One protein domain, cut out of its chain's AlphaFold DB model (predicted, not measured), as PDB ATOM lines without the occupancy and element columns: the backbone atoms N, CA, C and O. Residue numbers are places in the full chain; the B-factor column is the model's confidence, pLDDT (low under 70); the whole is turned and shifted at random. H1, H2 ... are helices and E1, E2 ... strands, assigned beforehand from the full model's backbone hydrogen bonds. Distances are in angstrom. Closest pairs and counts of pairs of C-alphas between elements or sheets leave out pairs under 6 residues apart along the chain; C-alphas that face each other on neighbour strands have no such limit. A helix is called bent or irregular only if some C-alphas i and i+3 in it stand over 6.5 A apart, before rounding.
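Overview. This is residues 239 to 405 of the 469 residues of an uncharacterized protein of Firmicutes bacterium (UniProt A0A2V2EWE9). A strongly twisted sheet is folded over on itself into two walls, partly face to face: E1, E2, E3, E4, E9, E6 and E7 make one, and E8, E5, E11 and E12 the other, which E10 and E13 prolong beyond E11 and E12. Three short helices lie at the rim, H1 and H3 farthest out. The printed part has 167 residues, in the order H1 E1 E2 E3 E4 E5 H2 E6 E7 E8 E9 E10 E11 E12 E13 H3, and is mostly strand. It is compact, with a radius of gyration of the C-alphas of 16.3 A and spans of 52 by 39 by 28 A.

Arrangement. Start at H1, residues 239 to 246, which only grazes the branched sheet with residues 239 to 243. Next, E1, residues 254 to 256, and E2, residues 260 to 264, form an antiparallel hairpin, with N 255 and O 262 within hydrogen-bond range at 2.8 A. E3, residues 269 to 274, makes a hairpin with E4, residues 277 to 289; look at N 271 and O 279, 2.9 A. E2 and E3 lie on one side of E4, with N 263 and O 285 at 2.9 A; on the other side is E9, residues 355 to 364, antiparallel, with N 280 and O 361 at 2.9 A. E5, residues 296 to 306, bends by 52 degrees at residue 302. H2, residues 307 to 311, is only just irregular, with C-alphas 307 and 310 6.8 A apart, and only grazes the sheet. E6, residues 314 to 323, pairs with E9 at N 319 and O 360, 2.7 A, and forms a hairpin with E7, residues 329 to 334, at N 320 and O 332, 2.8 A. E8, residues 340 to 347, is antiparallel to E5 at N 297 and O 344, 2.8 A, and meets E4 only at a point. E10, residues 374 to 377, runs on into E11, residues 379 to 385, which pairs with E5 at N 382 and O 303, 2.8 A, and forms a hairpin with E12, residues 388 to 393, at N 385 and O 388, 2.8 A. The closest C-alphas of E1 and E12 are those of Ala 254 and Val 392, 5.7 A. E12 runs on into E13, residues 396 to 399, antiparallel to E10 at N 375 and O 398, 2.8 A. H3, residues 401 to 405, is on the branched sheet at a height of 6.6 A, over none of its strands. Every O i to N i+4 pair is within range in H1; H2 has 0 of 1, with 1 of 2 O i to N i+3 pairs, and H3 has 0 of 1, with 0 of 2.

Along the chain. Find C-alpha 239 at (-22.029, -15.694, -25.023), where H1 begins. E4, 38.4 A long, runs from C-alpha 277 at (-6.760, -11.948, -44.921); E9 is 29.2 A long, E5 28.9 A and E6 27.4 A. H3 ends at C-alpha 405, (-14.326, 3.353, -45.367).

Size, cuts and confidence. The C-alphas farthest apart are those of Gly 291 and Arg 370, 51.8 A. The printed part has no cut and no long link. The model's mean pLDDT over the printed part is 72.0; 75 residues are under 70, among them 367 to 377 and 393 to 405.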
ATOM      1  N   GLU A 239     -23.268 -15.197 -25.610       62.38
ATOM      2  CA  GLU A 239     -22.029 -15.694 -25.023       62.38
ATOM      3  C   GLU A 239     -21.522 -14.757 -23.918       62.38
ATOM      4  O   GLU A 239     -21.045 -15.246 -22.902       62.38
ATOM      5  N   PHE A 240     -21.710 -13.435 -24.027       61.38
ATOM      6  CA  PHE A 240     -21.403 -12.495 -22.942       61.38
ATOM      7  C   PHE A 240     -22.310 -12.716 -21.723       61.38
ATOM      8  O   PHE A 240     -21.816 -12.814 -20.599       61.38
ATOM      9  N   THR A 241     -23.633 -12.799 -21.919       58.88
ATOM     10  CA  THR A 241     -24.600 -13.006 -20.826       58.88
ATOM     11  C   THR A 241     -24.436 -14.383 -20.182       58.88
ATOM     12  O   THR A 241     -24.381 -14.479 -18.959       58.88
ATOM     13  N   GLU A 242     -24.283 -15.440 -20.980       66.44
ATOM     14  CA  GLU A 242     -23.998 -16.795 -20.499       66.44
ATOM     15  C   GLU A 242     -22.693 -16.825 -19.699       66.44
ATOM     16  O   GLU A 242     -22.647 -17.437 -18.631       66.44
ATOM     17  N   ARG A 243     -21.644 -16.123 -20.154       70.06
ATOM     18  CA  ARG A 243     -20.372 -16.034 -19.425       70.06
ATOM     19  C   ARG A 243     -20.513 -15.245 -18.126       70.06
ATOM     20  O   ARG A 243     -19.979 -15.678 -17.113       70.06
ATOM     21  N   LEU A 244     -21.292 -14.163 -18.112       65.81
ATOM     22  CA  LEU A 244     -21.613 -13.400 -16.898       65.81
ATOM     23  C   LEU A 244     -22.336 -14.240 -15.842       65.81
ATOM     24  O   LEU A 244     -22.116 -14.046 -14.647       65.81
ATOM     25  N   GLU A 245     -23.176 -15.183 -16.263       70.75
ATOM     26  CA  GLU A 245     -23.877 -16.089 -15.352       70.75
ATOM     27  C   GLU A 245     -23.032 -17.305 -14.929       70.75
ATOM     28  O   GLU A 245     -23.178 -17.790 -13.802       70.75
ATOM     29  N   ALA A 246     -22.169 -17.814 -15.813       77.38
ATOM     30  CA  ALA A 246     -21.477 -19.092 -15.635       77.38
ATOM     31  C   ALA A 246     -20.023 -18.983 -15.141       77.38
ATOM     32  O   ALA A 246     -19.545 -19.912 -14.482       77.38
ATOM     33  N   ASP A 247     -19.317 -17.893 -15.446       78.69
ATOM     34  CA  ASP A 247     -17.887 -17.723 -15.179       78.69
ATOM     35  C   ASP A 247     -17.648 -16.675 -14.074       78.69
ATOM     36  O   ASP A 247     -17.748 -15.472 -14.314       78.69
ATOM     37  N   PRO A 248     -17.296 -17.089 -12.843       79.12
ATOM     38  CA  PRO A 248     -17.039 -16.157 -11.748       79.12
ATOM     39  C   PRO A 248     -15.756 -15.324 -11.924       79.12
ATOM     40  O   PRO A 248     -15.570 -14.373 -11.166       79.12
ATOM     41  N   ALA A 249     -14.866 -15.683 -12.858       79.38
ATOM     42  CA  ALA A 249     -13.679 -14.899 -13.205       79.38
ATOM     43  C   ALA A 249     -13.960 -13.873 -14.318       79.38
ATOM     44  O   ALA A 249     -13.121 -13.007 -14.585       79.38
ATOM     45  N   PHE A 250     -15.134 -13.935 -14.953       76.94
ATOM     46  CA  PHE A 250     -15.530 -12.983 -15.978       76.94
ATOM     47  C   PHE A 250     -15.961 -11.650 -15.363       76.94
ATOM     48  O   PHE A 250     -16.902 -11.562 -14.574       76.94
ATOM     49  N   ALA A 251     -15.256 -10.589 -15.745       64.31
ATOM     50  CA  ALA A 251     -15.444  -9.239 -15.228       64.31
ATOM     51  C   ALA A 251     -16.337  -8.361 -16.124       64.31
ATOM     52  O   ALA A 251     -16.534  -7.182 -15.831       64.31
ATOM     53  N   GLY A 252     -16.885  -8.904 -17.215       65.12
ATOM     54  CA  GLY A 252     -17.581  -8.121 -18.237       65.12
ATOM     55  C   GLY A 252     -16.592  -7.435 -19.179       65.12
ATOM     56  O   GLY A 252     -15.597  -8.030 -19.575       65.12
ATOM     57  N   THR A 253     -16.841  -6.180 -19.556       63.94
ATOM     58  CA  THR A 253     -15.978  -5.423 -20.488       63.94
ATOM     59  C   THR A 253     -14.699  -4.875 -19.847       63.94
ATOM     60  O   THR A 253     -13.759  -4.503 -20.548       63.94
ATOM     61  N   ALA A 254     -14.639  -4.827 -18.514       65.44
ATOM     62  CA  ALA A 254     -13.469  -4.362 -17.784       65.44
ATOM     63  C   ALA A 254     -13.382  -4.984 -16.387       65.44
ATOM     64  O   ALA A 254     -14.355  -5.013 -15.636       65.44
ATOM     65  N   TYR A 255     -12.177  -5.386 -15.999       69.44
ATOM     66  CA  TYR A 255     -11.824  -5.728 -14.630       69.44
ATOM     67  C   TYR A 255     -11.281  -4.497 -13.898       69.44
ATOM     68  O   TYR A 255     -10.309  -3.881 -14.344       69.44
ATOM     69  N   LEU A 256     -11.891  -4.166 -12.753       73.31
ATOM     70  CA  LEU A 256     -11.517  -3.041 -11.889       73.31
ATOM     71  C   LEU A 256     -11.090  -3.520 -10.494       73.31
ATOM     72  O   LEU A 256     -11.887  -3.512  -9.554       73.31
ATOM     73  N   GLY A 257      -9.831  -3.940 -10.371       71.38
ATOM     74  CA  GLY A 257      -9.208  -4.357  -9.115       71.38
ATOM     75  C   GLY A 257      -8.623  -3.201  -8.298       71.38
ATOM     76  O   GLY A 257      -8.566  -2.050  -8.736       71.38
ATOM     77  N   GLU A 258      -8.174  -3.516  -7.080       79.31
ATOM     78  CA  GLU A 258      -7.499  -2.547  -6.202       79.31
ATOM     79  C   GLU A 258      -6.088  -2.219  -6.709       79.31
ATOM     80  O   GLU A 258      -5.668  -1.066  -6.653       79.31
ATOM     81  N   LYS A 259      -5.377  -3.225  -7.227       77.88
ATOM     82  CA  LYS A 259      -3.979  -3.165  -7.670       77.88
ATOM     83  C   LYS A 259      -3.818  -3.294  -9.178       77.88
ATOM     84  O   LYS A 259      -2.726  -3.017  -9.669       77.88
ATOM     85  N   ALA A 260      -4.851  -3.708  -9.906       79.62
ATOM     86  CA  ALA A 260      -4.786  -3.832 -11.355       79.62
ATOM     87  C   ALA A 260      -6.102  -3.504 -12.058       79.62
ATOM     88  O   ALA A 260      -7.188  -3.687 -11.512       79.62
ATOM     89  N   VAL A 261      -5.985  -3.076 -13.310       74.19
ATOM     90  CA  VAL A 261      -7.098  -2.983 -14.259       74.19
ATOM     91  C   VAL A 261      -6.728  -3.644 -15.557       74.19
ATOM     92  O   VAL A 261      -5.591  -3.540 -16.009       74.19
ATOM     93  N   LEU A 262      -7.736  -4.260 -16.158       74.38
ATOM     94  CA  LEU A 262      -7.705  -4.777 -17.509       74.38
ATOM     95  C   LEU A 262      -9.010  -4.365 -18.189       74.38
ATOM     96  O   LEU A 262     -10.086  -4.655 -17.675       74.38
ATOM     97  N   ALA A 263      -8.931  -3.668 -19.313       66.62
ATOM     98  CA  ALA A 263     -10.091  -3.267 -20.096       66.62
ATOM     99  C   ALA A 263      -9.741  -3.330 -21.578       66.62
ATOM    100  O   ALA A 263      -8.656  -2.904 -21.971       66.62
ATOM    101  N   ALA A 264     -10.651  -3.835 -22.397       65.31
ATOM    102  CA  ALA A 264     -10.502  -3.814 -23.843       65.31
ATOM    103  C   ALA A 264     -11.367  -2.711 -24.454       65.31
ATOM    104  O   ALA A 264     -12.410  -2.351 -23.907       65.31
ATOM    105  N   SER A 265     -10.906  -2.171 -25.580       60.50
ATOM    106  CA  SER A 265     -11.721  -1.330 -26.452       60.50
ATOM    107  C   SER A 265     -12.958  -2.102 -26.911       60.50
ATOM    108  O   SER A 265     -12.885  -3.295 -27.198       60.50
ATOM    109  N   ASP A 266     -14.086  -1.407 -26.983       53.25
ATOM    110  CA  ASP A 266     -15.321  -1.883 -27.604       53.25
ATOM    111  C   ASP A 266     -15.284  -1.798 -29.140       53.25
ATOM    112  O   ASP A 266     -16.147  -2.365 -29.810       53.25
ATOM    113  N   GLU A 267     -14.263  -1.131 -29.686       54.75
ATOM    114  CA  GLU A 267     -13.967  -1.044 -31.112       54.75
ATOM    115  C   GLU A 267     -12.588  -1.653 -31.414       54.75
ATOM    116  O   GLU A 267     -11.569  -1.209 -30.872       54.75
ATOM    117  N   ALA A 268     -12.547  -2.653 -32.297       61.00
ATOM    118  CA  ALA A 268     -11.306  -3.143 -32.891       61.00
ATOM    119  C   ALA A 268     -10.904  -2.279 -34.098       61.00
ATOM    120  O   ALA A 268     -11.759  -1.873 -34.892       61.00
ATOM    121  N   GLU A 269      -9.604  -2.019 -34.267       65.75
ATOM    122  CA  GLU A 269      -9.090  -1.472 -35.526       65.75
ATOM    123  C   GLU A 269      -8.976  -2.597 -36.550       65.75
ATOM    124  O   GLU A 269      -8.415  -3.653 -36.262       65.75
ATOM    125  N   ILE A 270      -9.470  -2.372 -37.765       65.56
ATOM    126  CA  ILE A 270      -9.530  -3.415 -38.788       65.56
ATOM    127  C   ILE A 270      -8.793  -2.937 -40.033       65.56
ATOM    128  O   ILE A 270      -8.975  -1.803 -40.479       65.56
ATOM    129  N   SER A 271      -7.956  -3.790 -40.615       63.91
ATOM    130  CA  SER A 271      -7.241  -3.487 -41.855       63.91
ATOM    131  C   SER A 271      -7.106  -4.706 -42.758       63.91
ATOM    132  O   SER A 271      -6.970  -5.837 -42.296       63.91
ATOM    133  N   LEU A 272      -7.185  -4.480 -44.074       65.56
ATOM    134  CA  LEU A 272      -7.009  -5.553 -45.044       65.56
ATOM    135  C   LEU A 272      -5.516  -5.818 -45.189       65.56
ATOM    136  O   LEU A 272      -4.740  -4.881 -45.388       65.56
ATOM    137  N   VAL A 273      -5.121  -7.083 -45.101       73.00
ATOM    138  CA  VAL A 273      -3.735  -7.500 -45.337       73.00
ATOM    139  C   VAL A 273      -3.572  -7.922 -46.794       73.00
ATOM    140  O   VAL A 273      -2.654  -7.455 -47.468       73.00
ATOM    141  N   ASP A 274      -4.502  -8.736 -47.294       74.38
ATOM    142  CA  ASP A 274      -4.620  -9.159 -48.692       74.38
ATOM    143  C   ASP A 274      -6.063  -9.603 -49.018       74.38
ATOM    144  O   ASP A 274      -6.963  -9.410 -48.209       74.38
ATOM    145  N   GLU A 275      -6.310 -10.159 -50.210       72.00
ATOM    146  CA  GLU A 275      -7.662 -10.539 -50.665       72.00
ATOM    147  C   GLU A 275      -8.372 -11.576 -49.772       72.00
ATOM    148  O   GLU A 275      -9.604 -11.639 -49.779       72.00
ATOM    149  N   ASP A 276      -7.622 -12.362 -48.999       80.69
ATOM    150  CA  ASP A 276      -8.148 -13.460 -48.186       80.69
ATOM    151  C   ASP A 276      -7.984 -13.201 -46.677       80.69
ATOM    152  O   ASP A 276      -8.539 -13.945 -45.863       80.69
ATOM    153  N   THR A 277      -7.251 -12.148 -46.293       81.06
ATOM    154  CA  THR A 277      -6.760 -11.948 -44.921       81.06
ATOM    155  C   THR A 277      -7.057 -10.556 -44.381       81.06
ATOM    156  O   THR A 277      -6.700  -9.536 -44.979       81.06
ATOM    157  N   ILE A 278      -7.621 -10.507 -43.175       75.25
ATOM    158  CA  ILE A 278      -7.886  -9.273 -42.433       75.25
ATOM    159  C   ILE A 278      -7.171  -9.296 -41.100       75.25
ATOM    160  O   ILE A 278      -7.137 -10.316 -40.418       75.25
ATOM    161  N   ARG A 279      -6.633  -8.142 -40.722       78.62
ATOM    162  CA  ARG A 279      -6.133  -7.891 -39.383       78.62
ATOM    163  C   ARG A 279      -7.216  -7.200 -38.561       78.62
ATOM    164  O   ARG A 279      -7.627  -6.105 -38.940       78.62
ATOM    165  N   THR A 280      -7.621  -7.785 -37.441       75.62
ATOM    166  CA  THR A 280      -8.336  -7.069 -36.373       75.62
ATOM    167  C   THR A 280      -7.360  -6.786 -35.233       75.62
ATOM    168  O   THR A 280      -6.456  -7.578 -34.981       75.62
ATOM    169  N   SER A 281      -7.457  -5.622 -34.598       74.69
ATOM    170  CA  SER A 281      -6.545  -5.187 -33.541       74.69
ATOM    171  C   SER A 281      -7.330  -4.696 -32.338       74.69
ATOM    172  O   SER A 281      -8.089  -3.725 -32.415       74.69
ATOM    173  N   TYR A 282      -7.128  -5.369 -31.212       73.81
ATOM    174  CA  TYR A 282      -7.751  -5.033 -29.946       73.81
ATOM    175  C   TYR A 282      -6.853  -4.128 -29.138       73.81
ATOM    176  O   TYR A 282      -5.812  -4.574 -28.665       73.81
ATOM    177  N   VAL A 283      -7.269  -2.893 -28.892       68.44
ATOM    178  CA  VAL A 283      -6.556  -2.050 -27.934       68.44
ATOM    179  C   VAL A 283      -6.954  -2.471 -26.524       68.44
ATOM    180  O   VAL A 283      -8.102  -2.300 -26.115       68.44
ATOM    181  N   VAL A 284      -5.998  -2.998 -25.764       69.94
ATOM    182  CA  VAL A 284      -6.185  -3.390 -24.368       69.94
ATOM    183  C   VAL A 284      -5.458  -2.401 -23.471       69.94
ATOM    184  O   VAL A 284      -4.242  -2.205 -23.548       69.94
ATOM    185  N   ALA A 285      -6.224  -1.758 -22.598       68.38
ATOM    186  CA  ALA A 285      -5.705  -0.935 -21.528       68.38
ATOM    187  C   ALA A 285      -5.460  -1.807 -20.296       68.38
ATOM    188  O   ALA A 285      -6.369  -2.455 -19.775       68.38
ATOM    189  N   SER A 286      -4.229  -1.777 -19.799       69.19
ATOM    190  CA  SER A 286      -3.871  -2.392 -18.526       69.19
ATOM    191  C   SER A 286      -3.120  -1.395 -17.655       69.19
ATOM    192  O   SER A 286      -2.327  -0.586 -18.144       69.19
ATOM    193  N   TYR A 287      -3.381  -1.428 -16.351       72.19
ATOM    194  CA  TYR A 287      -2.549  -0.721 -15.386       72.19
ATOM    195  C   TYR A 287      -2.309  -1.568 -14.148       72.19
ATOM    196  O   TYR A 287      -3.183  -2.316 -13.717       72.19
ATOM    197  N   LEU A 288      -1.140  -1.369 -13.541       69.88
ATOM    198  CA  LEU A 288      -0.781  -1.913 -12.236       69.88
ATOM    199  C   LEU A 288      -0.506  -0.763 -11.260       69.88
ATOM    200  O   LEU A 288       0.072   0.266 -11.625       69.88
ATOM    201  N   GLU A 289      -0.949  -0.904 -10.016       69.06
ATOM    202  CA  GLU A 289      -0.640   0.039  -8.945       69.06
ATOM    203  C   GLU A 289       0.822  -0.150  -8.508       69.06
ATOM    204  O   GLU A 289       1.215  -1.217  -8.035       69.06
ATOM    205  N   GLY A 290       1.637   0.897  -8.675       61.94
ATOM    206  CA  GLY A 290       3.063   0.904  -8.339       61.94
ATOM    207  C   GLY A 290       3.474   2.144  -7.540       61.94
ATOM    208  O   GLY A 290       2.820   3.187  -7.580       61.94
ATOM    209  N   GLY A 291       4.567   2.041  -6.781       52.66
ATOM    210  CA  GLY A 291       5.077   3.133  -5.950       52.66
ATOM    211  C   GLY A 291       5.817   4.204  -6.757       52.66
ATOM    212  O   GLY A 291       6.980   4.031  -7.066       52.66
ATOM    213  N   SER A 292       5.158   5.329  -7.048       51.94
ATOM    214  CA  SER A 292       5.688   6.668  -7.411       51.94
ATOM    215  C   SER A 292       6.881   6.854  -8.384       51.94
ATOM    216  O   SER A 292       7.331   7.988  -8.538       51.94
ATOM    217  N   GLU A 293       7.365   5.848  -9.105       54.22
ATOM    218  CA  GLU A 293       8.301   6.000 -10.232       54.22
ATOM    219  C   GLU A 293       7.824   5.141 -11.418       54.22
ATOM    220  O   GLU A 293       7.026   4.224 -11.231       54.22
ATOM    221  N   ARG A 294       8.250   5.463 -12.653       53.62
ATOM    222  CA  ARG A 294       7.941   4.697 -13.882       53.62
ATOM    223  C   ARG A 294       8.582   3.302 -13.821       53.62
ATOM    224  O   ARG A 294       9.587   3.040 -14.475       53.62
ATOM    225  N   GLU A 295       8.038   2.435 -12.981       61.62
ATOM    226  CA  GLU A 295       8.392   1.027 -12.882       61.62
ATOM    227  C   GLU A 295       7.517   0.221 -13.851       61.62
ATOM    228  O   GLU A 295       6.327   0.495 -14.022       61.62
ATOM    229  N   PHE A 296       8.131  -0.756 -14.516       68.44
ATOM    230  CA  PHE A 296       7.416  -1.742 -15.316       68.44
ATOM    231  C   PHE A 296       6.927  -2.844 -14.384       68.44
ATOM    232  O   PHE A 296       7.709  -3.371 -13.590       68.44
ATOM    233  N   GLY A 297       5.651  -3.188 -14.486       75.31
ATOM    234  CA  GLY A 297       5.147  -4.462 -14.010       75.31
ATOM    235  C   GLY A 297       4.963  -5.435 -15.171       75.31
ATOM    236  O   GLY A 297       5.269  -5.128 -16.326       75.31
ATOM    237  N   GLU A 298       4.482  -6.626 -14.853       84.50
ATOM    238  CA  GLU A 298       4.265  -7.704 -15.813       84.50
ATOM    239  C   GLU A 298       2.829  -8.202 -15.666       84.50
ATOM    240  O   GLU A 298       2.321  -8.335 -14.551       84.50
ATOM    241  N   ILE A 299       2.184  -8.468 -16.797       87.75
ATOM    242  CA  ILE A 299       0.911  -9.184 -16.879       87.75
ATOM    243  C   ILE A 299       1.143 -10.446 -17.700       87.75
ATOM    244  O   ILE A 299       1.893 -10.417 -18.677       87.75
ATOM    245  N   THR A 300       0.512 -11.552 -17.313       92.38
ATOM    246  CA  THR A 300       0.569 -12.793 -18.094       92.38
ATOM    247  C   THR A 300      -0.772 -13.017 -18.767       92.38
ATOM    248  O   THR A 300      -1.770 -13.257 -18.094       92.38
ATOM    249  N   LEU A 301      -0.794 -12.923 -20.095       93.31
ATOM    250  CA  LEU A 301      -1.925 -13.345 -20.914       93.31
ATOM    251  C   LEU A 301      -2.000 -14.872 -20.858       93.31
ATOM    252  O   LEU A 301      -0.977 -15.543 -21.017       93.31
ATOM    253  N   LYS A 302      -3.187 -15.404 -20.573       94.88
ATOM    254  CA  LYS A 302      -3.417 -16.840 -20.360       94.88
ATOM    255  C   LYS A 302      -4.126 -17.457 -21.551       94.88
ATOM    256  O   LYS A 302      -3.702 -18.491 -22.052       94.88
ATOM    257  N   GLU A 303      -5.194 -16.808 -21.999       93.25
ATOM    258  CA  GLU A 303      -6.073 -17.357 -23.024       93.25
ATOM    259  C   GLU A 303      -6.800 -16.240 -23.774       93.25
ATOM    260  O   GLU A 303      -7.186 -15.230 -23.183       93.25
ATOM    261  N   LEU A 304      -6.966 -16.426 -25.079       90.19
ATOM    262  CA  LEU A 304      -7.825 -15.645 -25.953       90.19
ATOM    263  C   LEU A 304      -8.805 -16.607 -26.631       90.19
ATOM    264  O   LEU A 304      -8.459 -17.299 -27.589       90.19
ATOM    265  N   GLU A 305     -10.032 -16.645 -26.125       88.00
ATOM    266  CA  GLU A 305     -11.127 -17.405 -26.727       88.00
ATOM    267  C   GLU A 305     -11.771 -16.561 -27.831       88.00
ATOM    268  O   GLU A 305     -12.095 -15.396 -27.605       88.00
ATOM    269  N   ILE A 306     -11.970 -17.138 -29.021       80.25
ATOM    270  CA  ILE A 306     -12.512 -16.425 -30.185       80.25
ATOM    271  C   ILE A 306     -13.628 -17.253 -30.825       80.25
ATOM    272  O   ILE A 306     -13.395 -18.365 -31.295       80.25
ATOM    273  N   GLY A 307     -14.830 -16.686 -30.935       74.00
ATOM    274  CA  GLY A 307     -16.003 -17.316 -31.554       74.00
ATOM    275  C   GLY A 307     -16.006 -17.345 -33.091       74.00
ATOM    276  O   GLY A 307     -17.075 -17.325 -33.698       74.00
ATOM    277  N   CYS A 308     -14.841 -17.359 -33.746       69.31
ATOM    278  CA  CYS A 308     -14.731 -17.154 -35.197       69.31
ATOM    279  C   CYS A 308     -15.096 -18.382 -36.060       69.31
ATOM    280  O   CYS A 308     -15.422 -18.220 -37.238       69.31
ATOM    281  N   ASP A 309     -15.147 -19.586 -35.471       66.06
ATOM    282  CA  ASP A 309     -15.469 -20.851 -36.159       66.06
ATOM    283  C   ASP A 309     -16.783 -20.793 -36.960       66.06
ATOM    284  O   ASP A 309     -16.930 -21.439 -38.001       66.06
ATOM    285  N   ARG A 310     -17.758 -20.013 -36.479       59.78
ATOM    286  CA  ARG A 310     -19.089 -19.888 -37.093       59.78
ATOM    287  C   ARG A 310     -19.090 -19.044 -38.370       59.78
ATOM    288  O   ARG A 310     -19.968 -19.226 -39.206       59.78
ATOM    289  N   LEU A 311     -18.090 -18.182 -38.546       61.16
ATOM    290  CA  LEU A 311     -17.949 -17.274 -39.691       61.16
ATOM    291  C   LEU A 311     -17.179 -17.909 -40.861       61.16
ATOM    292  O   LEU A 311     -16.980 -17.282 -41.907       61.16
ATOM    293  N   GLY A 312     -16.708 -19.149 -40.678       70.50
ATOM    294  CA  GLY A 312     -15.844 -19.833 -41.637       70.50
ATOM    295  C   GLY A 312     -14.498 -19.131 -41.839       70.50
ATOM    296  O   GLY A 312     -13.853 -19.360 -42.861       70.50
ATOM    297  N   VAL A 313     -14.098 -18.265 -40.903       76.25
ATOM    298  CA  VAL A 313     -12.780 -17.622 -40.878       76.25
ATOM    299  C   VAL A 313     -11.880 -18.377 -39.908       76.25
ATOM    300  O   VAL A 313     -12.346 -18.933 -38.917       76.25
ATOM    301  N   THR A 314     -10.586 -18.430 -40.201       83.69
ATOM    302  CA  THR A 314      -9.588 -19.075 -39.340       83.69
ATOM    303  C   THR A 314      -8.554 -18.049 -38.904       83.69
ATOM    304  O   THR A 314      -8.028 -17.317 -39.743       83.69
ATOM    305  N   ALA A 315      -8.234 -18.012 -37.611       85.19
ATOM    306  CA  ALA A 315      -7.080 -17.266 -37.127       85.19
ATOM    307  C   ALA A 315      -5.793 -17.945 -37.617       85.19
ATOM    308  O   ALA A 315      -5.424 -19.020 -37.146       85.19
ATOM    309  N   GLU A 316      -5.130 -17.337 -38.598       87.25
ATOM    310  CA  GLU A 316      -3.832 -17.798 -39.097       87.25
ATOM    311  C   GLU A 316      -2.723 -17.450 -38.104       87.25
ATOM    312  O   GLU A 316      -1.795 -18.232 -37.898       87.25
ATOM    313  N   ARG A 317      -2.823 -16.265 -37.494       90.00
ATOM    314  CA  ARG A 317      -1.788 -15.708 -36.627       90.00
ATOM    315  C   ARG A 317      -2.390 -14.750 -35.605       90.00
ATOM    316  O   ARG A 317      -3.290 -13.984 -35.940       90.00
ATOM    317  N   ILE A 318      -1.854 -14.761 -34.386       91.50
ATOM    318  CA  ILE A 318      -2.174 -13.804 -33.322       91.50
ATOM    319  C   ILE A 318      -0.855 -13.169 -32.869       91.50
ATOM    320  O   ILE A 318       0.150 -13.857 -32.707       91.50
ATOM    321  N   GLU A 319      -0.824 -11.855 -32.695       91.81
ATOM    322  CA  GLU A 319       0.355 -11.086 -32.308       91.81
ATOM    323  C   GLU A 319       0.017 -10.175 -31.124       91.81
ATOM    324  O   GLU A 319      -0.966  -9.444 -31.146       91.81
ATOM    325  N   ALA A 320       0.840 -10.198 -30.076       89.69
ATOM    326  CA  ALA A 320       0.773  -9.230 -28.990       89.69
ATOM    327  C   ALA A 320       1.759  -8.087 -29.264       89.69
ATOM    328  O   ALA A 320       2.977  -8.296 -29.296       89.69
ATOM    329  N   CYS A 321       1.229  -6.881 -29.431       83.38
ATOM    330  CA  CYS A 321       1.964  -5.654 -29.721       83.38
ATOM    331  C   CYS A 321       2.024  -4.789 -28.457       83.38
ATOM    332  O   CYS A 321       1.000  -4.340 -27.952       83.38
ATOM    333  N   PHE A 322       3.208  -4.529 -27.911       81.19
ATOM    334  CA  PHE A 322       3.362  -3.774 -26.663       81.19
ATOM    335  C   PHE A 322       4.618  -2.905 -26.671       81.19
ATOM    336  O   PHE A 322       5.559  -3.121 -27.434       81.19
ATOM    337  N   ILE A 323       4.675  -1.923 -25.773       74.31
ATOM    338  CA  ILE A 323       5.874  -1.105 -25.581       74.31
ATOM    339  C   ILE A 323       6.801  -1.791 -24.576       74.31
ATOM    340  O   ILE A 323       6.481  -1.923 -23.395       74.31
ATOM    341  N   SER A 324       7.977  -2.208 -25.040       71.19
ATOM    342  CA  SER A 324       9.003  -2.827 -24.194       71.19
ATOM    343  C   SER A 324       9.536  -1.876 -23.114       71.19
ATOM    344  O   SER A 324       9.396  -0.653 -23.233       71.19
ATOM    345  N   PRO A 325      10.286  -2.388 -22.117       70.19
ATOM    346  CA  PRO A 325      10.928  -1.547 -21.110       70.19
ATOM    347  C   PRO A 325      11.902  -0.499 -21.665       70.19
ATOM    348  O   PRO A 325      12.263   0.458 -20.984       70.19
ATOM    349  N   LEU A 326      12.337  -0.675 -22.916       68.31
ATOM    350  CA  LEU A 326      13.219   0.246 -23.627       68.31
ATOM    351  C   LEU A 326      12.456   1.361 -24.363       68.31
ATOM    352  O   LEU A 326      13.090   2.179 -25.027       68.31
ATOM    353  N   GLY A 327      11.124   1.403 -24.261       67.88
ATOM    354  CA  GLY A 327      10.282   2.365 -24.976       67.88
ATOM    355  C   GLY A 327      10.144   2.065 -26.470       67.88
ATOM    356  O   GLY A 327       9.834   2.965 -27.242       67.88
ATOM    357  N   VAL A 328      10.416   0.824 -26.883       71.38
ATOM    358  CA  VAL A 328      10.336   0.376 -28.281       71.38
ATOM    359  C   VAL A 328       9.143  -0.554 -28.442       71.38
ATOM    360  O   VAL A 328       8.990  -1.485 -27.645       71.38
ATOM    361  N   GLU A 329       8.343  -0.319 -29.475       73.50
ATOM    362  CA  GLU A 329       7.269  -1.216 -29.894       73.50
ATOM    363  C   GLU A 329       7.829  -2.604 -30.215       73.50
ATOM    364  O   GLU A 329       8.822  -2.761 -30.928       73.50
ATOM    365  N   SER A 330       7.243  -3.616 -29.594       82.00
ATOM    366  CA  SER A 330       7.638  -5.012 -29.690       82.00
ATOM    367  C   SER A 330       6.421  -5.838 -30.057       82.00
ATOM    368  O   SER A 330       5.343  -5.621 -29.514       82.00
ATOM    369  N   VAL A 331       6.624  -6.782 -30.969       88.38
ATOM    370  CA  VAL A 331       5.585  -7.683 -31.463       88.38
ATOM    371  C   VAL A 331       6.031  -9.107 -31.176       88.38
ATOM    372  O   VAL A 331       7.168  -9.478 -31.490       88.38
ATOM    373  N   VAL A 332       5.159  -9.889 -30.549       92.50
ATOM    374  CA  VAL A 332       5.388 -11.305 -30.259       92.50
ATOM    375  C   VAL A 332       4.229 -12.108 -30.823       92.50
ATOM    376  O   VAL A 332       3.084 -11.875 -30.453       92.50
ATOM    377  N   GLU A 333       4.533 -13.056 -31.704       94.12
ATOM    378  CA  GLU A 333       3.550 -14.035 -32.170       94.12
ATOM    379  C   GLU A 333       3.135 -14.942 -31.005       94.12
ATOM    380  O   GLU A 333       3.980 -15.452 -30.262       94.12
ATOM    381  N   TRP A 334       1.830 -15.117 -30.843       93.75
ATOM    382  CA  TRP A 334       1.191 -15.856 -29.767       93.75
ATOM    383  C   TRP A 334       0.196 -16.863 -30.348       93.75
ATOM    384  O   TRP A 334      -0.379 -16.646 -31.410       93.75
ATOM    385  N   ASP A 335      -0.016 -17.977 -29.656       89.12
ATOM    386  CA  ASP A 335      -0.968 -19.019 -30.064       89.12
ATOM    387  C   ASP A 335      -2.357 -18.851 -29.420       89.12
ATOM    388  O   ASP A 335      -3.219 -19.712 -29.592       89.12
ATOM    389  N   GLY A 336      -2.565 -17.783 -28.641       90.25
ATOM    390  CA  GLY A 336      -3.823 -17.507 -27.948       90.25
ATOM    391  C   GLY A 336      -4.095 -18.389 -26.725       90.25
ATOM    392  O   GLY A 336      -5.149 -18.242 -26.121       90.25
ATOM    393  N   SER A 337      -3.203 -19.313 -26.346       92.25
ATOM    394  CA  SER A 337      -3.484 -20.293 -25.272       92.25
ATOM    395  C   SER A 337      -2.287 -20.672 -24.397       92.25
ATOM    396  O   SER A 337      -2.448 -21.296 -23.348       92.25
ATOM    397  N   SER A 338      -1.070 -20.327 -24.813       92.19
ATOM    398  CA  SER A 338       0.132 -20.440 -23.991       92.19
ATOM    399  C   SER A 338       0.318 -19.203 -23.113       92.19
ATOM    400  O   SER A 338      -0.007 -18.091 -23.513       92.19
ATOM    401  N   ASP A 339       0.895 -19.375 -21.924       96.50
ATOM    402  CA  ASP A 339       1.209 -18.238 -21.056       96.50
ATOM    403  C   ASP A 339       2.186 -17.274 -21.759       96.50
ATOM    404  O   ASP A 339       3.333 -17.633 -22.052       96.50
ATOM    405  N   LEU A 340       1.746 -16.034 -21.985       94.31
ATOM    406  CA  LEU A 340       2.550 -14.956 -22.558       94.31
ATOM    407  C   LEU A 340       2.650 -13.787 -21.577       94.31
ATOM    408  O   LEU A 340       1.705 -13.026 -21.382       94.31
ATOM    409  N   THR A 341       3.827 -13.611 -20.983       91.75
ATOM    410  CA  THR A 341       4.105 -12.483 -20.088       91.75
ATOM    411  C   THR A 341       4.595 -11.270 -20.875       91.75
ATOM    412  O   THR A 341       5.622 -11.339 -21.555       91.75
ATOM    413  N   ILE A 342       3.883 -10.148 -20.748       87.50
ATOM    414  CA  ILE A 342       4.226  -8.868 -21.374       87.50
ATOM    415  C   ILE A 342       4.438  -7.773 -20.314       87.50
ATOM    416  O   ILE A 342       3.813  -7.795 -19.250       87.50
ATOM    417  N   PRO A 343       5.323  -6.798 -20.582       83.25
ATOM    418  CA  PRO A 343       5.519  -5.651 -19.710       83.25
ATOM    419  C   PRO A 343       4.326  -4.690 -19.792       83.25
ATOM    420  O   PRO A 343       3.828  -4.390 -20.876       83.25
ATOM    421  N   VAL A 344       3.927  -4.135 -18.649       76.56
ATOM    422  CA  VAL A 344       2.924  -3.069 -18.537       76.56
ATOM    423  C   VAL A 344       3.441  -1.952 -17.636       76.56
ATOM    424  O   VAL A 344       4.227  -2.166 -16.715       76.56
ATOM    425  N   TRP A 345       3.035  -0.722 -17.921       68.75
ATOM    426  CA  TRP A 345       3.468   0.454 -17.182       68.75
ATOM    427  C   TRP A 345       2.626   0.596 -15.920       68.75
ATOM    428  O   TRP A 345       1.393   0.537 -15.970       68.75
ATOM    429  N   ASN A 346       3.287   0.832 -14.788       65.50
ATOM    430  CA  ASN A 346       2.583   1.181 -13.564       65.50
ATOM    431  C   ASN A 346       1.895   2.542 -13.722       65.50
ATOM    432  O   ASN A 346       2.440   3.474 -14.321       65.50
ATOM    433  N   ARG A 347       0.698   2.672 -13.147       58.84
ATOM    434  CA  ARG A 347      -0.055   3.928 -13.160       58.84
ATOM    435  C   ARG A 347       0.725   5.012 -12.412       58.84
ATOM    436  O   ARG A 347       0.974   4.879 -11.216       58.84
ATOM    437  N   VAL A 348       1.031   6.121 -13.088       59.44
ATOM    438  CA  VAL A 348       1.586   7.330 -12.460       59.44
ATOM    439  C   VAL A 348       0.473   8.364 -12.299       59.44
ATOM    440  O   VAL A 348      -0.207   8.726 -13.256       59.44
ATOM    441  N   GLU A 349       0.251   8.835 -11.072       54.09
ATOM    442  CA  GLU A 349      -0.795   9.817 -10.775       54.09
ATOM    443  C   GLU A 349      -0.567  11.127 -11.560       54.09
ATOM    444  O   GLU A 349       0.464  11.781 -11.415       54.09
ATOM    445  N   GLY A 350      -1.540  11.509 -12.396       54.03
ATOM    446  CA  GLY A 350      -1.490  12.725 -13.218       54.03
ATOM    447  C   GLY A 350      -0.925  12.545 -14.631       54.03
ATOM    448  O   GLY A 350      -0.992  13.501 -15.403       54.03
ATOM    449  N   ASP A 351      -0.426  11.355 -14.984       52.25
ATOM    450  CA  ASP A 351      -0.062  11.007 -16.362       52.25
ATOM    451  C   ASP A 351      -1.276  10.359 -17.054       52.25
ATOM    452  O   ASP A 351      -1.924   9.466 -16.504       52.25
ATOM    453  N   GLY A 352      -1.634  10.864 -18.236       47.44
ATOM    454  CA  GLY A 352      -2.728  10.329 -19.061       47.44
ATOM    455  C   GLY A 352      -2.311   9.115 -19.896       47.44
ATOM    456  O   GLY A 352      -3.135   8.578 -20.635       47.44
ATOM    457  N   ASP A 353      -1.045   8.703 -19.788       47.38
ATOM    458  CA  ASP A 353      -0.477   7.539 -20.458       47.38
ATOM    459  C   ASP A 353      -0.895   6.265 -19.714       47.38
ATOM    460  O   ASP A 353      -0.205   5.755 -18.831       47.38
ATOM    461  N   TYR A 354      -2.075   5.752 -20.055       52.06
ATOM    462  CA  TYR A 354      -2.440   4.376 -19.739       52.06
ATOM    463  C   TYR A 354      -1.618   3.424 -20.603       52.06
ATOM    464  O   TYR A 354      -1.357   3.697 -21.777       52.06
ATOM    465  N   CYS A 355      -1.204   2.300 -20.021       56.34
ATOM    466  CA  CYS A 355      -0.446   1.317 -20.760       56.34
ATOM    467  C   CYS A 355      -1.365   0.608 -21.751       56.34
ATOM    468  O   CYS A 355      -2.346  -0.021 -21.351       56.34
ATOM    469  N   ARG A 356      -1.058   0.750 -23.041       65.12
ATOM    470  CA  ARG A 356      -1.775   0.084 -24.124       65.12
ATOM    471  C   ARG A 356      -0.880  -1.004 -24.681       65.12
ATOM    472  O   ARG A 356       0.254  -0.728 -25.074       65.12
ATOM    473  N   PHE A 357      -1.399  -2.217 -24.715       73.69
ATOM    474  CA  PHE A 357      -0.927  -3.221 -25.650       73.69
ATOM    475  C   PHE A 357      -2.071  -3.535 -26.605       73.69
ATOM    476  O   PHE A 357      -3.238  -3.338 -26.264       73.69
ATOM    477  N   CYS A 358      -1.729  -3.983 -27.799       79.38
ATOM    478  CA  CYS A 358      -2.696  -4.457 -28.762       79.38
ATOM    479  C   CYS A 358      -2.558  -5.963 -28.936       79.38
ATOM    480  O   CYS A 358      -1.464  -6.515 -28.805       79.38
ATOM    481  N   ILE A 359      -3.668  -6.624 -29.223       84.06
ATOM    482  CA  ILE A 359      -3.658  -7.990 -29.732       84.06
ATOM    483  C   ILE A 359      -4.135  -7.909 -31.177       84.06
ATOM    484  O   ILE A 359      -5.295  -7.591 -31.426       84.06
ATOM    485  N   ASP A 360      -3.231  -8.171 -32.111       85.75
ATOM    486  CA  ASP A 360      -3.506  -8.219 -33.540       85.75
ATOM    487  C   ASP A 360      -3.829  -9.663 -33.933       85.75
ATOM    488  O   ASP A 360      -3.055 -10.581 -33.672       85.75
ATOM    489  N   MET A 361      -4.957  -9.884 -34.589       86.25
ATOM    490  CA  MET A 361      -5.352 -11.183 -35.122       86.25
ATOM    491  C   MET A 361      -5.456 -11.122 -36.632       86.25
ATOM    492  O   MET A 361      -6.065 -10.210 -37.182       86.25
ATOM    493  N   PHE A 362      -4.910 -12.127 -37.301       87.06
ATOM    494  CA  PHE A 362      -4.946 -12.274 -38.749       87.06
ATOM    495  C   PHE A 362      -5.934 -13.379 -39.097       87.06
ATOM    496  O   PHE A 362      -5.642 -14.568 -38.952       87.06
ATOM    497  N   LEU A 363      -7.129 -12.970 -39.501       85.25
ATOM    498  CA  LEU A 363      -8.239 -13.847 -39.835       85.25
ATOM    499  C   LEU A 363      -8.284 -14.079 -41.339       85.25
ATOM    500  O   LEU A 363      -8.234 -13.130 -42.121       85.25
ATOM    501  N   THR A 364      -8.405 -15.344 -41.729       85.31
ATOM    502  CA  THR A 364      -8.315 -15.782 -43.124       85.31
ATOM    503  C   THR A 364      -9.562 -16.534 -43.570       85.31
ATOM    504  O   THR A 364     -10.098 -17.369 -42.836       85.31
ATOM    505  N   ARG A 365     -10.021 -16.248 -44.792       82.75
ATOM    506  CA  ARG A 365     -11.045 -17.005 -45.530       82.75
ATOM    507  C   ARG A 365     -10.872 -16.729 -47.021       82.75
ATOM    508  O   ARG A 365     -10.641 -15.593 -47.414       82.75
ATOM    509  N   GLU A 366     -11.024 -17.753 -47.860       81.38
ATOM    510  CA  GLU A 366     -10.966 -17.569 -49.316       81.38
ATOM    511  C   GLU A 366     -12.003 -16.527 -49.769       81.38
ATOM    512  O   GLU A 366     -13.195 -16.657 -49.483       81.38
ATOM    513  N   GLY A 367     -11.541 -15.488 -50.465       65.19
ATOM    514  CA  GLY A 367     -12.361 -14.403 -50.988       65.19
ATOM    515  C   GLY A 367     -12.921 -13.453 -49.932       65.19
ATOM    516  O   GLY A 367     -13.872 -12.742 -50.252       65.19
ATOM    517  N   LEU A 368     -12.369 -13.415 -48.711       65.38
ATOM    518  CA  LEU A 368     -12.892 -12.591 -47.616       65.38
ATOM    519  C   LEU A 368     -13.081 -11.129 -48.047       65.38
ATOM    520  O   LEU A 368     -14.174 -10.590 -47.916       65.38
ATOM    521  N   ALA A 369     -12.077 -10.512 -48.673       57.50
ATOM    522  CA  ALA A 369     -12.140  -9.115 -49.112       57.50
ATOM    523  C   ALA A 369     -13.185  -8.835 -50.208       57.50
ATOM    524  O   ALA A 369     -13.525  -7.673 -50.442       57.50
ATOM    525  N   ARG A 370     -13.665  -9.875 -50.906       54.97
ATOM    526  CA  ARG A 370     -14.565  -9.761 -52.067       54.97
ATOM    527  C   ARG A 370     -16.038  -9.690 -51.677       54.97
ATOM    528  O   ARG A 370     -16.864  -9.373 -52.528       54.97
ATOM    529  N   GLU A 371     -16.367  -9.976 -50.422       51.12
ATOM    530  CA  GLU A 371     -17.742  -9.967 -49.933       51.12
ATOM    531  C   GLU A 371     -17.988  -8.770 -48.993       51.12
ATOM    532  O   GLU A 371     -17.124  -8.406 -48.182       51.12
ATOM    533  N   PRO A 372     -19.171  -8.130 -49.073       49.06
ATOM    534  CA  PRO A 372     -19.687  -7.294 -47.999       49.06
ATOM    535  C   PRO A 372     -19.877  -8.156 -46.765       49.06
ATOM    536  O   PRO A 372     -20.702  -9.070 -46.769       49.06
ATOM    537  N   PHE A 373     -19.156  -7.863 -45.691       53.88
ATOM    538  CA  PHE A 373     -19.473  -8.482 -44.418       53.88
ATOM    539  C   PHE A 373     -19.232  -7.525 -43.252       53.88
ATOM    540  O   PHE A 373     -18.347  -6.664 -43.270       53.88
ATOM    541  N   ASN A 374     -20.084  -7.690 -42.248       55.12
ATOM    542  CA  ASN A 374     -20.028  -7.035 -40.953       55.12
ATOM    543  C   ASN A 374     -20.403  -8.100 -39.926       55.12
ATOM    544  O   ASN A 374     -21.572  -8.261 -39.586       55.12
ATOM    545  N   TYR A 375     -19.422  -8.901 -39.537       58.16
ATOM    546  CA  TYR A 375     -19.607  -9.977 -38.581       58.16
ATOM    547  C   TYR A 375     -19.223  -9.476 -37.207       58.16
ATOM    548  O   TYR A 375     -18.116  -8.982 -37.035       58.16
ATOM    549  N   THR A 376     -20.094  -9.642 -36.221       61.59
ATOM    550  CA  THR A 376     -19.699  -9.514 -34.814       61.59
ATOM    551  C   THR A 376     -19.434 -10.910 -34.280       61.59
ATOM    552  O   THR A 376     -20.245 -11.806 -34.498       61.59
ATOM    553  N   TYR A 377     -18.318 -11.114 -33.588       67.06
ATOM    554  CA  TYR A 377     -18.062 -12.367 -32.885       67.06
ATOM    555  C   TYR A 377     -17.581 -12.078 -31.468       67.06
ATOM    556  O   TYR A 377     -16.859 -11.106 -31.227       67.06
ATOM    557  N   PRO A 378     -17.984 -12.922 -30.513       70.44
ATOM    558  CA  PRO A 378     -17.517 -12.795 -29.152       70.44
ATOM    559  C   PRO A 378     -16.051 -13.223 -29.068       70.44
ATOM    560  O   PRO A 378     -15.657 -14.256 -29.620       70.44
ATOM    561  N   ALA A 379     -15.250 -12.442 -28.348       78.50
ATOM    562  CA  ALA A 379     -13.929 -12.861 -27.915       78.50
ATOM    563  C   ALA A 379     -13.699 -12.499 -26.444       78.50
ATOM    564  O   ALA A 379     -14.223 -11.509 -25.923       78.50
ATOM    565  N   PHE A 380     -12.932 -13.339 -25.756       84.06
ATOM    566  CA  PHE A 380     -12.672 -13.227 -24.326       84.06
ATOM    567  C   PHE A 380     -11.177 -13.342 -24.075       84.06
ATOM    568  O   PHE A 380     -10.551 -14.314 -24.491       84.06
ATOM    569  N   LEU A 381     -10.609 -12.355 -23.386       87.75
ATOM    570  CA  LEU A 381      -9.204 -12.347 -22.997       87.75
ATOM    571  C   LEU A 381      -9.086 -12.611 -21.502       87.75
ATOM    572  O   LEU A 381      -9.572 -11.822 -20.687       87.75
ATOM    573  N   THR A 382      -8.386 -13.680 -21.152       92.38
ATOM    574  CA  THR A 382      -8.035 -14.023 -19.777       92.38
ATOM    575  C   THR A 382      -6.586 -13.652 -19.495       92.38
ATOM    576  O   THR A 382      -5.673 -13.990 -20.254       92.38
ATOM    577  N   ALA A 383      -6.359 -12.983 -18.368       90.75
ATOM    578  CA  ALA A 383      -5.025 -12.650 -17.890       90.75
ATOM    579  C   ALA A 383      -4.871 -12.897 -16.385       90.75
ATOM    580  O   ALA A 383      -5.814 -12.753 -15.606       90.75
ATOM    581  N   GLU A 384      -3.650 -13.232 -15.976       91.81
ATOM    582  CA  GLU A 384      -3.235 -13.308 -14.577       91.81
ATOM    583  C   GLU A 384      -2.806 -11.917 -14.091       91.81
ATOM    584  O   GLU A 384      -1.859 -11.316 -14.611       91.81
ATOM    585  N   LEU A 385      -3.519 -11.412 -13.083       86.75
ATOM    586  CA  LEU A 385      -3.309 -10.124 -12.424       86.75
ATOM    587  C   LEU A 385      -2.834 -10.340 -10.970       86.75
ATOM    588  O   LEU A 385      -2.986 -11.434 -10.419       86.75
ATOM    589  N   PRO A 386      -2.288  -9.313 -10.288       82.94
ATOM    590  CA  PRO A 386      -1.809  -9.433  -8.906       82.94
ATOM    591  C   PRO A 386      -2.846  -9.951  -7.897       82.94
ATOM    592  O   PRO A 386      -2.473 -10.533  -6.875       82.94
ATOM    593  N   GLU A 387      -4.133  -9.698  -8.133       82.19
ATOM    594  CA  GLU A 387      -5.241 -10.138  -7.279       82.19
ATOM    595  C   GLU A 387      -5.843 -11.489  -7.686       82.19
ATOM    596  O   GLU A 387      -6.624 -12.052  -6.915       82.19
ATOM    597  N   GLY A 388      -5.472 -12.025  -8.850       87.69
ATOM    598  CA  GLY A 388      -6.009 -13.263  -9.404       87.69
ATOM    599  C   GLY A 388      -6.185 -13.201 -10.918       87.69
ATOM    600  O   GLY A 388      -5.776 -12.246 -11.570       87.69
ATOM    601  N   GLU A 389      -6.800 -14.233 -11.480       91.69
ATOM    602  CA  GLU A 389      -7.155 -14.257 -12.898       91.69
ATOM    603  C   GLU A 389      -8.445 -13.471 -13.140       91.69
ATOM    604  O   GLU A 389      -9.378 -13.520 -12.332       91.69
ATOM    605  N   ALA A 390      -8.490 -12.756 -14.260       84.75
ATOM    606  CA  ALA A 390      -9.681 -12.070 -14.728       84.75
ATOM    607  C   ALA A 390      -9.856 -12.291 -16.230       84.75
ATOM    608  O   ALA A 390      -8.887 -12.228 -16.992       84.75
ATOM    609  N   THR A 391     -11.103 -12.496 -16.637       86.50
ATOM    610  CA  THR A 391     -11.506 -12.579 -18.041       86.50
ATOM    611  C   THR A 391     -12.295 -11.329 -18.401       86.50
ATOM    612  O   THR A 391     -13.246 -10.974 -17.702       86.50
ATOM    613  N   VAL A 392     -11.920 -10.660 -19.487       70.88
ATOM    614  CA  VAL A 392     -12.644  -9.504 -20.029       70.88
ATOM    615  C   VAL A 392     -13.169  -9.802 -21.423       70.88
ATOM    616  O   VAL A 392     -12.568 -10.559 -22.185       70.88
ATOM    617  N   TYR A 393     -14.302  -9.197 -21.757       69.50
ATOM    618  CA  TYR A 393     -14.864  -9.235 -23.094       69.50
ATOM    619  C   TYR A 393     -14.085  -8.296 -23.998       69.50
ATOM    620  O   TYR A 393     -13.972  -7.102 -23.719       69.50
ATOM    621  N   VAL A 394     -13.567  -8.851 -25.083       67.12
ATOM    622  CA  VAL A 394     -12.858  -8.126 -26.126       67.12
ATOM    623  C   VAL A 394     -13.756  -8.212 -27.345       67.12
ATOM    624  O   VAL A 394     -13.637  -9.123 -28.156       67.12
ATOM    625  N   ARG A 395     -14.765  -7.341 -27.397       61.41
ATOM    626  CA  ARG A 395     -15.739  -7.373 -28.484       61.41
ATOM    627  C   ARG A 395     -15.005  -7.170 -29.802       61.41
ATOM    628  O   ARG A 395     -14.304  -6.172 -29.955       61.41
ATOM    629  N   ASP A 396     -15.213  -8.072 -30.752       58.50
ATOM    630  CA  ASP A 396     -14.740  -7.866 -32.109       58.50
ATOM    631  C   ASP A 396     -15.902  -7.811 -33.090       58.50
ATOM    632  O   ASP A 396     -16.969  -8.412 -32.929       58.50
ATOM    633  N   TRP A 397     -15.646  -7.075 -34.148       56.66
ATOM    634  CA  TRP A 397     -16.467  -7.005 -35.320       56.66
ATOM    635  C   TRP A 397     -15.505  -7.056 -36.502       56.66
ATOM    636  O   TRP A 397     -14.770  -6.103 -36.726       56.66
ATOM    637  N   ILE A 398     -15.474  -8.145 -37.283       55.09
ATOM    638  CA  ILE A 398     -14.836  -8.033 -38.595       55.09
ATOM    639  C   ILE A 398     -15.848  -7.322 -39.486       55.09
ATOM    640  O   ILE A 398     -16.798  -7.917 -39.996       55.09
ATOM    641  N   THR A 399     -15.626  -6.039 -39.706       51.03
ATOM    642  CA  THR A 399     -16.081  -5.408 -40.940       51.03
ATOM    643  C   THR A 399     -15.006  -5.586 -41.979       51.03
ATOM    644  O   THR A 399     -13.817  -5.543 -41.668       51.03
ATOM    645  N   ASN A 400     -15.388  -5.777 -43.236       47.19
ATOM    646  CA  ASN A 400     -14.414  -5.568 -44.291       47.19
ATOM    647  C   ASN A 400     -13.863  -4.122 -44.097       47.19
ATOM    648  O   ASN A 400     -14.623  -3.179 -43.888       47.19
ATOM    649  N   PRO A 401     -12.549  -3.892 -44.009       39.31
ATOM    650  CA  PRO A 401     -12.005  -2.546 -43.804       39.31
ATOM    651  C   PRO A 401     -12.016  -1.747 -45.110       39.31
ATOM    652  O   PRO A 401     -12.249  -0.536 -45.088       39.31
ATOM    653  N   LEU A 402     -11.968  -2.453 -46.252       37.44
ATOM    654  CA  LEU A 402     -12.490  -1.925 -47.508       37.44
ATOM    655  C   LEU A 402     -14.020  -1.822 -47.471       37.44
ATOM    656  O   LEU A 402     -14.607  -1.512 -48.493       37.44
ATOM    657  N   ALA A 403     -14.676  -2.096 -46.333       34.31
ATOM    658  CA  ALA A 403     -16.089  -1.877 -46.054       34.31
ATOM    659  C   ALA A 403     -16.484  -0.748 -45.125       34.31
ATOM    660  O   ALA A 403     -17.460  -0.056 -45.430       34.31
ATOM    661  N   GLY A 404     -15.705  -0.507 -44.077       30.73
ATOM    662  CA  GLY A 404     -15.922   0.610 -43.163       30.73
ATOM    663  C   GLY A 404     -15.657   1.982 -43.794       30.73
ATOM    664  O   GLY A 404     -16.368   2.935 -43.483       30.73
ATOM    665  N   ALA A 405     -14.676   2.091 -44.699       30.39
ATOM    666  CA  ALA A 405     -14.326   3.353 -45.367       30.39
ATOM    667  C   ALA A 405     -14.444   3.286 -46.895       30.39
ATOM    668  O   ALA A 405     -14.907   4.255 -47.495       30.39
TER     669      ALA A 405